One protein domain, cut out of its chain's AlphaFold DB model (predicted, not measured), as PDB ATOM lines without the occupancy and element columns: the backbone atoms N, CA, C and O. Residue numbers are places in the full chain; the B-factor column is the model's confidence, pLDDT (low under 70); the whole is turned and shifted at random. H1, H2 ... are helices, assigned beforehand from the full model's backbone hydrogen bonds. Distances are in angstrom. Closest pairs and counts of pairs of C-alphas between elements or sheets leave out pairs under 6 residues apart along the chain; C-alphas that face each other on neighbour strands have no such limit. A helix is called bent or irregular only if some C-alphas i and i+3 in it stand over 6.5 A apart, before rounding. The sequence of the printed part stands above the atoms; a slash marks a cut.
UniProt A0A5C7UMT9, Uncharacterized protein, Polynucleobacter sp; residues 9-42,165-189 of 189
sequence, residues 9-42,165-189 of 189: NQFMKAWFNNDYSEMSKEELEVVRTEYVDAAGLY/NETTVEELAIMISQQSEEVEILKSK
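This is residues 9 to 42 and 165 to 189 of the 189 residues of an uncharacterized protein of Polynucleobacter sp (UniProt A0A5C7UMT9). Two longer helices, H3 and H2, run the same way side by side over only part of their lengths, offset so that the last residue of H2 comes close to the first half of H3, and the short helix H1 lies crosswise near the starts of both. H3 makes much of the long axis, and residues 182 to 189, of which 182 to 187 belong to H3, stick out beyond the rest as a free arm. The printed part has 59 residues with three named helices in the order H1, H2, H3 along the chain and no named strand; its class is all helix. The whole is loose, with a radius of gyration of the C-alphas of 13.7 A, and the C-alphas span 47 by 22 by 15 A along their three main axes.

The longest helix is H3, residues 169 to 187, 19 residues from Val 169 to Lys 187. C-alpha 169 stands at (-42.538, -12.563, 49.611) and C-alpha 187 stands at (-54.485, -32.440, 63.956), and H3 measures 27.3 A from first to last C-alpha. H2 is residues 25 to 38, 14 residues from Lys 25 to Ala 38, and measures 20.0 A from first to last C-alpha. C-alpha 25 stands at (-37.502, -13.742, 34.569). H1 is the shortest, residues 9 to 17, nine residues from Asn 9 to Asn 17, with 10.8 A between its first and last C-alphas. The printed part begins with it, at C-alpha 9 at (-47.799, -7.460, 44.476). None of the three helices is bent.

H3 touches H2 with its residues 169 to 177 alone, and there are 9 pairs of C-alphas within 8 A between the two helices. The closest C-alphas of the two are those of Ala 38 and Ala 173, 5.6 A apart, while the helix centres are 18.2 A apart. H3 and H2 run the same way at a shallow tilt of 27 degrees. H2 in turn touches H1, with its residues 25 to 28 alone, through 4 pairs of C-alphas within 8 A. The closest C-alphas of H1 and H2 are those of Ala 14 and Leu 28, 6.9 A apart, and the centres of the two are 12.1 A apart. H1 and H2 run opposite ways at a steep tilt of 67 degrees, only just short of about perpendicular. H1 and H3 are close but not clearly touching, with 1 pair of C-alphas within 8 A, that of Phe 11 and Val 169, 7.3 A apart. The lines of H1 and H3 stand about perpendicular, at 86 degrees. In H1, H2 and H3 every backbone O i to N i+4 pair is within hydrogen-bond range.

The two C-alphas farthest apart are those of Ser 21 and Lys 189, 47.3 A from each other. Residues 182 to 189, of which 182 to 187 belong to H3, stand free; the body without them has 51 residues and spans 35 by 22 by 14 A, with a radius of gyration of 11.2 A. H1 and H2 are joined by a short link of 7 residues. The link from H2 to H3 runs across the cut: residues 43 to 164 are not printed, and C-alphas 42 and 165 are 25.8 A apart. The printed part ends at Lys 189, the chain's last residue. The mean pLDDT of the printed part is 84.8, and the residues under 70 are residue 42 and residues 188 to 189.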
ATOM      1  N   ASN A   9     -47.240  -8.026  45.701       93.00
ATOM      2  CA  ASN A   9     -47.799  -7.460  44.476       93.00
ATOM      3  C   ASN A   9     -46.812  -7.539  43.299       93.00
ATOM      4  O   ASN A   9     -47.202  -7.968  42.214       93.00
ATOM      5  N   GLN A  10     -45.541  -7.188  43.516       92.19
ATOM      6  CA  GLN A  10     -44.493  -7.279  42.489       92.19
ATOM      7  C   GLN A  10     -44.313  -8.726  42.016       92.19
ATOM      8  O   GLN A  10     -44.320  -9.008  40.818       92.19
ATOM      9  N   PHE A  11     -44.273  -9.666  42.959       92.06
ATOM     10  CA  PHE A  11     -44.204 -11.093  42.662       92.06
ATOM     11  C   PHE A  11     -45.442 -11.604  41.910       92.06
ATOM     12  O   PHE A  11     -45.316 -12.330  40.926       92.06
ATOM     13  N   MET A  12     -46.652 -11.184  42.302       90.81
ATOM     14  CA  MET A  12     -47.896 -11.542  41.605       90.81
ATOM     15  C   MET A  12     -47.945 -11.006  40.170       90.81
ATOM     16  O   MET A  12     -48.443 -11.702  39.280       90.81
ATOM     17  N   LYS A  13     -47.470  -9.777  39.937       91.31
ATOM     18  CA  LYS A  13     -47.389  -9.177  38.599       91.31
ATOM     19  C   LYS A  13     -46.451  -9.979  37.697       91.31
ATOM     20  O   LYS A  13     -46.869 -10.386  36.611       91.31
ATOM     21  N   ALA A  14     -45.245 -10.276  38.175       90.00
ATOM     22  CA  ALA A  14     -44.270 -11.063  37.429       90.00
ATOM     23  C   ALA A  14     -44.777 -12.489  37.163       90.00
ATOM     24  O   ALA A  14     -44.782 -12.945  36.019       90.00
ATOM     25  N   TRP A  15     -45.300 -13.169  38.188       87.75
ATOM     26  CA  TRP A  15     -45.704 -14.572  38.090       87.75
ATOM     27  C   TRP A  15     -46.998 -14.795  37.295       87.75
ATOM     28  O   TRP A  15     -47.074 -15.720  36.488       87.75
ATOM     29  N   PHE A  16     -48.033 -13.973  37.500       88.19
ATOM     30  CA  PHE A  16     -49.354 -14.223  36.906       88.19
ATOM     31  C   PHE A  16     -49.683 -13.339  35.709       88.19
ATOM     32  O   PHE A  16     -50.515 -13.732  34.893       88.19
ATOM     33  N   ASN A  17     -49.072 -12.158  35.606       88.31
ATOM     34  CA  ASN A  17     -49.348 -11.218  34.521       88.31
ATOM     35  C   ASN A  17     -48.192 -11.133  33.510       88.31
ATOM     36  O   ASN A  17     -48.329 -10.416  32.523       88.31
ATOM     37  N   ASN A  18     -47.089 -11.869  33.720       85.69
ATOM     38  CA  ASN A  18     -45.867 -11.784  32.910       85.69
ATOM     39  C   ASN A  18     -45.309 -10.351  32.813       85.69
ATOM     40  O   ASN A  18     -44.744  -9.967  31.789       85.69
ATOM     41  N   ASP A  19     -45.507  -9.556  33.863       91.25
ATOM     42  CA  ASP A  19     -45.000  -8.190  33.948       91.25
ATOM     43  C   ASP A  19     -43.643  -8.193  34.655       91.25
ATOM     44  O   ASP A  19     -43.557  -8.299  35.877       91.25
ATOM     45  N   TYR A  20     -42.586  -8.100  33.850       91.00
ATOM     46  CA  TYR A  20     -41.192  -8.153  34.290       91.00
ATOM     47  C   TYR A  20     -40.562  -6.761  34.448       91.00
ATOM     48  O   TYR A  20     -39.343  -6.624  34.403       91.00
ATOM     49  N   SER A  21     -41.382  -5.711  34.577       89.81
ATOM     50  CA  SER A  21     -40.895  -4.333  34.739       89.81
ATOM     51  C   SER A  21     -40.117  -4.120  36.041       89.81
ATOM     52  O   SER A  21     -39.173  -3.335  36.071       89.81
ATOM     53  N   GLU A  22     -40.500  -4.833  37.101       87.75
ATOM     54  CA  GLU A  22     -39.933  -4.700  38.450       87.75
ATOM     55  C   GLU A  22     -39.064  -5.909  38.850       87.75
ATOM     56  O   GLU A  22     -38.276  -5.803  39.784       87.75
ATOM     57  N   MET A  23     -39.188  -7.047  38.156       89.56
ATOM     58  CA  MET A  23     -38.501  -8.314  38.448       89.56
ATOM     59  C   MET A  23     -38.227  -9.058  37.137       89.56
ATOM     60  O   MET A  23     -39.164  -9.358  36.395       89.56
ATOM     61  N   SER A  24     -36.965  -9.374  36.843       90.81
ATOM     62  CA  SER A  24     -36.607 -10.154  35.650       90.81
ATOM     63  C   SER A  24     -37.111 -11.602  35.731       90.81
ATOM     64  O   SER A  24     -37.505 -12.092  36.789       90.81
ATOM     65  N   LYS A  25     -37.096 -12.325  34.604       86.50
ATOM     66  CA  LYS A  25     -37.502 -13.742  34.569       86.50
ATOM     67  C   LYS A  25     -36.582 -14.620  35.408       86.50
ATOM     68  O   LYS A  25     -37.044 -15.532  36.086       86.50
ATOM     69  N   GLU A  26     -35.287 -14.340  35.356       87.56
ATOM     70  CA  GLU A  26     -34.269 -15.050  36.113       87.56
ATOM     71  C   GLU A  26     -34.458 -14.809  37.617       87.56
ATOM     72  O   GLU A  26     -34.453 -15.761  38.396       87.56
ATOM     73  N   GLU A  27     -34.712 -13.561  38.023       89.25
ATOM     74  CA  GLU A  27     -35.022 -13.222  39.417       89.25
ATOM     75  C   GLU A  27     -36.331 -13.861  39.882       89.25
ATOM     76  O   GLU A  27     -36.384 -14.376  40.996       89.25
ATOM     77  N   LEU A  28     -37.361 -13.903  39.032       88.88
ATOM     78  CA  LEU A  28     -38.632 -14.555  39.350       88.88
ATOM     79  C   LEU A  28     -38.451 -16.036  39.689       88.88
ATOM     80  O   LEU A  28     -39.039 -16.511  40.659       88.88
ATOM     81  N   GLU A  29     -37.652 -16.776  38.920       85.06
ATOM     82  CA  GLU A  29     -37.418 -18.201  39.190       85.06
ATOM     83  C   GLU A  29     -36.643 -18.426  40.497       85.06
ATOM     84  O   GLU A  29     -36.962 -19.353  41.248       85.06
ATOM     85  N   VAL A  30     -35.679 -17.554  40.817       86.75
ATOM     86  CA  VAL A  30     -34.961 -17.592  42.103       86.75
ATOM     87  C   VAL A  30     -35.915 -17.286  43.260       86.75
ATOM     88  O   VAL A  30     -36.049 -18.101  44.171       86.75
ATOM     89  N   VAL A  31     -36.645 -16.170  43.190       87.31
ATOM     90  CA  VAL A  31     -37.615 -15.735  44.212       87.31
ATOM     91  C   VAL A  31     -38.694 -16.787  44.436       87.31
ATOM     92  O   VAL A  31     -39.054 -17.086  45.572       87.31
ATOM     93  N   ARG A  32     -39.207 -17.391  43.361       86.12
ATOM     94  CA  ARG A  32     -40.228 -18.436  43.441       86.12
ATOM     95  C   ARG A  32     -39.687 -19.705  44.092       86.12
ATOM     96  O   ARG A  32     -40.420 -20.352  44.836       86.12
ATOM     97  N   THR A  33     -38.439 -20.066  43.808       81.50
ATOM     98  CA  THR A  33     -37.784 -21.226  44.420       81.50
ATOM     99  C   THR A  33     -37.585 -21.002  45.916       81.50
ATOM    100  O   THR A  33     -38.009 -21.846  46.700       81.50
ATOM    101  N   GLU A  34     -37.038 -19.849  46.313       86.31
ATOM    102  CA  GLU A  34     -36.874 -19.461  47.723       86.31
ATOM    103  C   GLU A  34     -38.225 -19.398  48.460       86.31
ATOM    104  O   GLU A  34     -38.345 -19.892  49.580       86.31
ATOM    105  N   TYR A  35     -39.273 -18.864  47.818       85.94
ATOM    106  CA  TYR A  35     -40.636 -18.830  48.362       85.94
ATOM    107  C   TYR A  35     -41.193 -20.232  48.615       85.94
ATOM    108  O   TYR A  35     -41.725 -20.492  49.691       85.94
ATOM    109  N   VAL A  36     -41.090 -21.141  47.638       83.06
ATOM    110  CA  VAL A  36     -41.582 -22.522  47.785       83.06
ATOM    111  C   VAL A  36     -40.828 -23.258  48.890       83.06
ATOM    112  O   VAL A  36     -41.462 -24.010  49.630       83.06
ATOM    113  N   ASP A  37     -39.519 -23.022  48.998       79.12
ATOM    114  CA  ASP A  37     -38.663 -23.614  50.027       79.12
ATOM    115  C   ASP A  37     -39.063 -23.142  51.428       79.12
ATOM    116  O   ASP A  37     -39.509 -23.936  52.256       79.12
ATOM    117  N   ALA A  38     -39.034 -21.827  51.660       83.81
ATOM    118  CA  ALA A  38     -39.334 -21.246  52.965       83.81
ATOM    119  C   ALA A  38     -40.790 -21.461  53.408       83.81
ATOM    120  O   ALA A  38     -41.059 -21.596  54.598       83.81
ATOM    121  N   ALA A  39     -41.731 -21.515  52.460       81.38
ATOM    122  CA  ALA A  39     -43.138 -21.786  52.747       81.38
ATOM    123  C   ALA A  39     -43.441 -23.283  52.936       81.38
ATOM    124  O   ALA A  39     -44.592 -23.635  53.198       81.38
ATOM    125  N   GLY A  40     -42.460 -24.176  52.744       71.88
ATOM    126  CA  GLY A  40     -42.658 -25.623  52.848       71.88
ATOM    127  C   GLY A  40     -43.636 -26.184  51.810       71.88
ATOM    128  O   GLY A  40     -44.235 -27.236  52.019       71.88
ATOM    129  N   LEU A  41     -43.815 -25.503  50.673       72.62
ATOM    130  CA  LEU A  41     -44.822 -25.839  49.653       72.62
ATOM    131  C   LEU A  41     -44.389 -26.981  48.722       72.62
ATOM    132  O   LEU A  41     -45.007 -27.209  47.674       72.62
ATOM    133  N   TYR A  42     -43.331 -27.710  49.073       65.88
ATOM    134  CA  TYR A  42     -42.942 -28.900  48.338       65.88
ATOM    135  C   TYR A  42     -44.073 -29.919  48.351       65.88
ATOM    136  O   TYR A  42     -44.711 -30.192  49.366       65.88
ATOM    137  N   ASN A 165     -48.643  -4.543  48.998       91.38
ATOM    138  CA  ASN A 165     -47.668  -3.555  48.546       91.38
ATOM    139  C   ASN A 165     -46.539  -3.321  49.551       91.38
ATOM    140  O   ASN A 165     -45.552  -2.704  49.169       91.38
ATOM    141  N   GLU A 166     -46.674  -3.795  50.789       89.69
ATOM    142  CA  GLU A 166     -45.665  -3.616  51.844       89.69
ATOM    143  C   GLU A 166     -45.092  -4.953  52.318       89.69
ATOM    144  O   GLU A 166     -43.896  -5.055  52.563       89.69
ATOM    145  N   THR A 167     -45.925  -5.994  52.387       92.06
ATOM    146  CA  THR A 167     -45.526  -7.339  52.798       92.06
ATOM    147  C   THR A 167     -44.629  -7.970  51.737       92.06
ATOM    148  O   THR A 167     -44.988  -8.036  50.550       92.06
ATOM    149  N   THR A 168     -43.471  -8.457  52.170       94.31
ATOM    150  CA  THR A 168     -42.493  -9.121  51.302       94.31
ATOM    151  C   THR A 168     -42.909 -10.558  50.983       94.31
ATOM    152  O   THR A 168     -43.773 -11.156  51.636       94.31
ATOM    153  N   VAL A 169     -42.309 -11.146  49.944       90.75
ATOM    154  CA  VAL A 169     -42.538 -12.563  49.611       90.75
ATOM    155  C   VAL A 169     -41.980 -13.490  50.698       90.75
ATOM    156  O   VAL A 169     -42.564 -14.543  50.950       90.75
ATOM    157  N   GLU A 170     -40.902 -13.086  51.375       92.62
ATOM    158  CA  GLU A 170     -40.365 -13.788  52.547       92.62
ATOM    159  C   GLU A 170     -41.380 -13.825  53.694       92.62
ATOM    160  O   GLU A 170     -41.706 -14.900  54.195       92.62
ATOM    161  N   GLU A 171     -41.917 -12.667  54.084       88.75
ATOM    162  CA  GLU A 171     -42.896 -12.570  55.171       88.75
ATOM    163  C   GLU A 171     -44.113 -13.448  54.879       88.75
ATOM    164  O   GLU A 171     -44.573 -14.189  55.746       88.75
ATOM    165  N   LEU A 172     -44.586 -13.441  53.629       91.06
ATOM    166  CA  LEU A 172     -45.648 -14.340  53.197       91.06
ATOM    167  C   LEU A 172     -45.260 -15.818  53.357       91.06
ATOM    168  O   LEU A 172     -46.076 -16.608  53.830       91.06
ATOM    169  N   ALA A 173     -44.048 -16.207  52.955       88.50
ATOM    170  CA  ALA A 173     -43.583 -17.587  53.061       88.50
ATOM    171  C   ALA A 173     -43.540 -18.062  54.521       88.50
ATOM    172  O   ALA A 173     -44.032 -19.147  54.835       88.50
ATOM    173  N   ILE A 174     -43.039 -17.214  55.423       89.00
ATOM    174  CA  ILE A 174     -42.992 -17.488  56.863       89.00
ATOM    175  C   ILE A 174     -44.409 -17.654  57.426       89.00
ATOM    176  O   ILE A 174     -44.667 -18.626  58.135       89.00
ATOM    177  N   MET A 175     -45.347 -16.770  57.066       89.94
ATOM    178  CA  MET A 175     -46.746 -16.875  57.505       89.94
ATOM    179  C   MET A 175     -47.395 -18.195  57.056       89.94
ATOM    180  O   MET A 175     -48.138 -18.811  57.818       89.94
ATOM    181  N   ILE A 176     -47.117 -18.647  55.827       86.38
ATOM    182  CA  ILE A 176     -47.614 -19.933  55.306       86.38
ATOM    183  C   ILE A 176     -47.031 -21.106  56.095       86.38
ATOM    184  O   ILE A 176     -47.770 -22.025  56.460       86.38
ATOM    185  N   SER A 177     -45.725 -21.073  56.354       85.88
ATOM    186  CA  SER A 177     -45.030 -22.117  57.103       85.88
ATOM    187  C   SER A 177     -45.582 -22.238  58.529       85.88
ATOM    188  O   SER A 177     -46.073 -23.298  58.915       85.88
ATOM    189  N   GLN A 178     -45.660 -21.119  59.259       86.94
ATOM    190  CA  GLN A 178     -46.212 -21.066  60.620       86.94
ATOM    191  C   GLN A 178     -47.658 -21.566  60.678       86.94
ATOM    192  O   GLN A 178     -48.015 -22.377  61.530       86.94
ATOM    193  N   GLN A 179     -48.498 -21.136  59.732       85.69
ATOM    194  CA  GLN A 179     -49.886 -21.583  59.670       85.69
ATOM    195  C   GLN A 179     -50.002 -23.089  59.386       85.69
ATOM    196  O   GLN A 179     -50.927 -23.740  59.880       85.69
ATOM    197  N   SER A 180     -49.087 -23.652  58.598       80.44
ATOM    198  CA  SER A 180     -49.053 -25.087  58.312       80.44
ATOM    199  C   SER A 180     -48.667 -25.891  59.557       80.44
ATOM    200  O   SER A 180     -49.358 -26.857  59.888       80.44
ATOM    201  N   GLU A 181     -47.649 -25.445  60.299       80.75
ATOM    202  CA  GLU A 181     -47.239 -26.046  61.577       80.75
ATOM    203  C   GLU A 181     -48.369 -26.007  62.618       80.75
ATOM    204  O   GLU A 181     -48.683 -27.020  63.244       80.75
ATOM    205  N   GLU A 182     -49.053 -24.869  62.764       82.19
ATOM    206  CA  GLU A 182     -50.197 -24.727  63.674       82.19
ATOM    207  C   GLU A 182     -51.322 -25.723  63.351       82.19
ATOM    208  O   GLU A 182     -51.908 -26.336  64.250       82.19
ATOM    209  N   VAL A 183     -51.616 -25.928  62.063       78.75
ATOM    210  CA  VAL A 183     -52.626 -26.899  61.618       78.75
ATOM    211  C   VAL A 183     -52.196 -28.338  61.904       78.75
ATOM    212  O   VAL A 183     -53.038 -29.152  62.290       78.75
ATOM    213  N   GLU A 184     -50.921 -28.682  61.727       77.62
ATOM    214  CA  GLU A 184     -50.410 -30.017  62.059       77.62
ATOM    215  C   GLU A 184     -50.454 -30.301  63.565       77.62
ATOM    216  O   GLU A 184     -50.875 -31.386  63.985       77.62
ATOM    217  N   ILE A 185     -50.121 -29.310  64.395       76.31
ATOM    218  CA  ILE A 185     -50.233 -29.405  65.858       76.31
ATOM    219  C   ILE A 185     -51.694 -29.615  66.284       76.31
ATOM    220  O   ILE A 185     -51.971 -30.395  67.193       76.31
ATOM    221  N   LEU A 186     -52.649 -28.951  65.630       72.69
ATOM    222  CA  LEU A 186     -54.075 -29.124  65.928       72.69
ATOM    223  C   LEU A 186     -54.622 -30.492  65.496       72.69
ATOM    224  O   LEU A 186     -55.535 -30.994  66.140       72.69
ATOM    225  N   LYS A 187     -54.080 -31.102  64.434       70.25
ATOM    226  CA  LYS A 187     -54.485 -32.440  63.956       70.25
ATOM    227  C   LYS A 187     -53.887 -33.598  64.757       70.25
ATOM    228  O   LYS A 187     -54.380 -34.716  64.650       70.25
ATOM    229  N   SER A 188     -52.796 -33.352  65.476       61.34
ATOM    230  CA  SER A 188     -52.091 -34.354  66.287       61.34
ATOM    231  C   SER A 188     -52.569 -34.413  67.744       61.34
ATOM    232  O   SER A 188     -52.074 -35.241  68.509       61.34
ATOM    233  N   LYS A 189     -53.537 -33.566  68.113       48.91
ATOM    234  CA  LYS A 189     -54.281 -33.602  69.380       48.91
ATOM    235  C   LYS A 189     -55.619 -34.310  69.202       48.91
ATOM    236  O   LYS A 189     -56.028 -34.984  70.171       48.91
TER     237      LYS A 189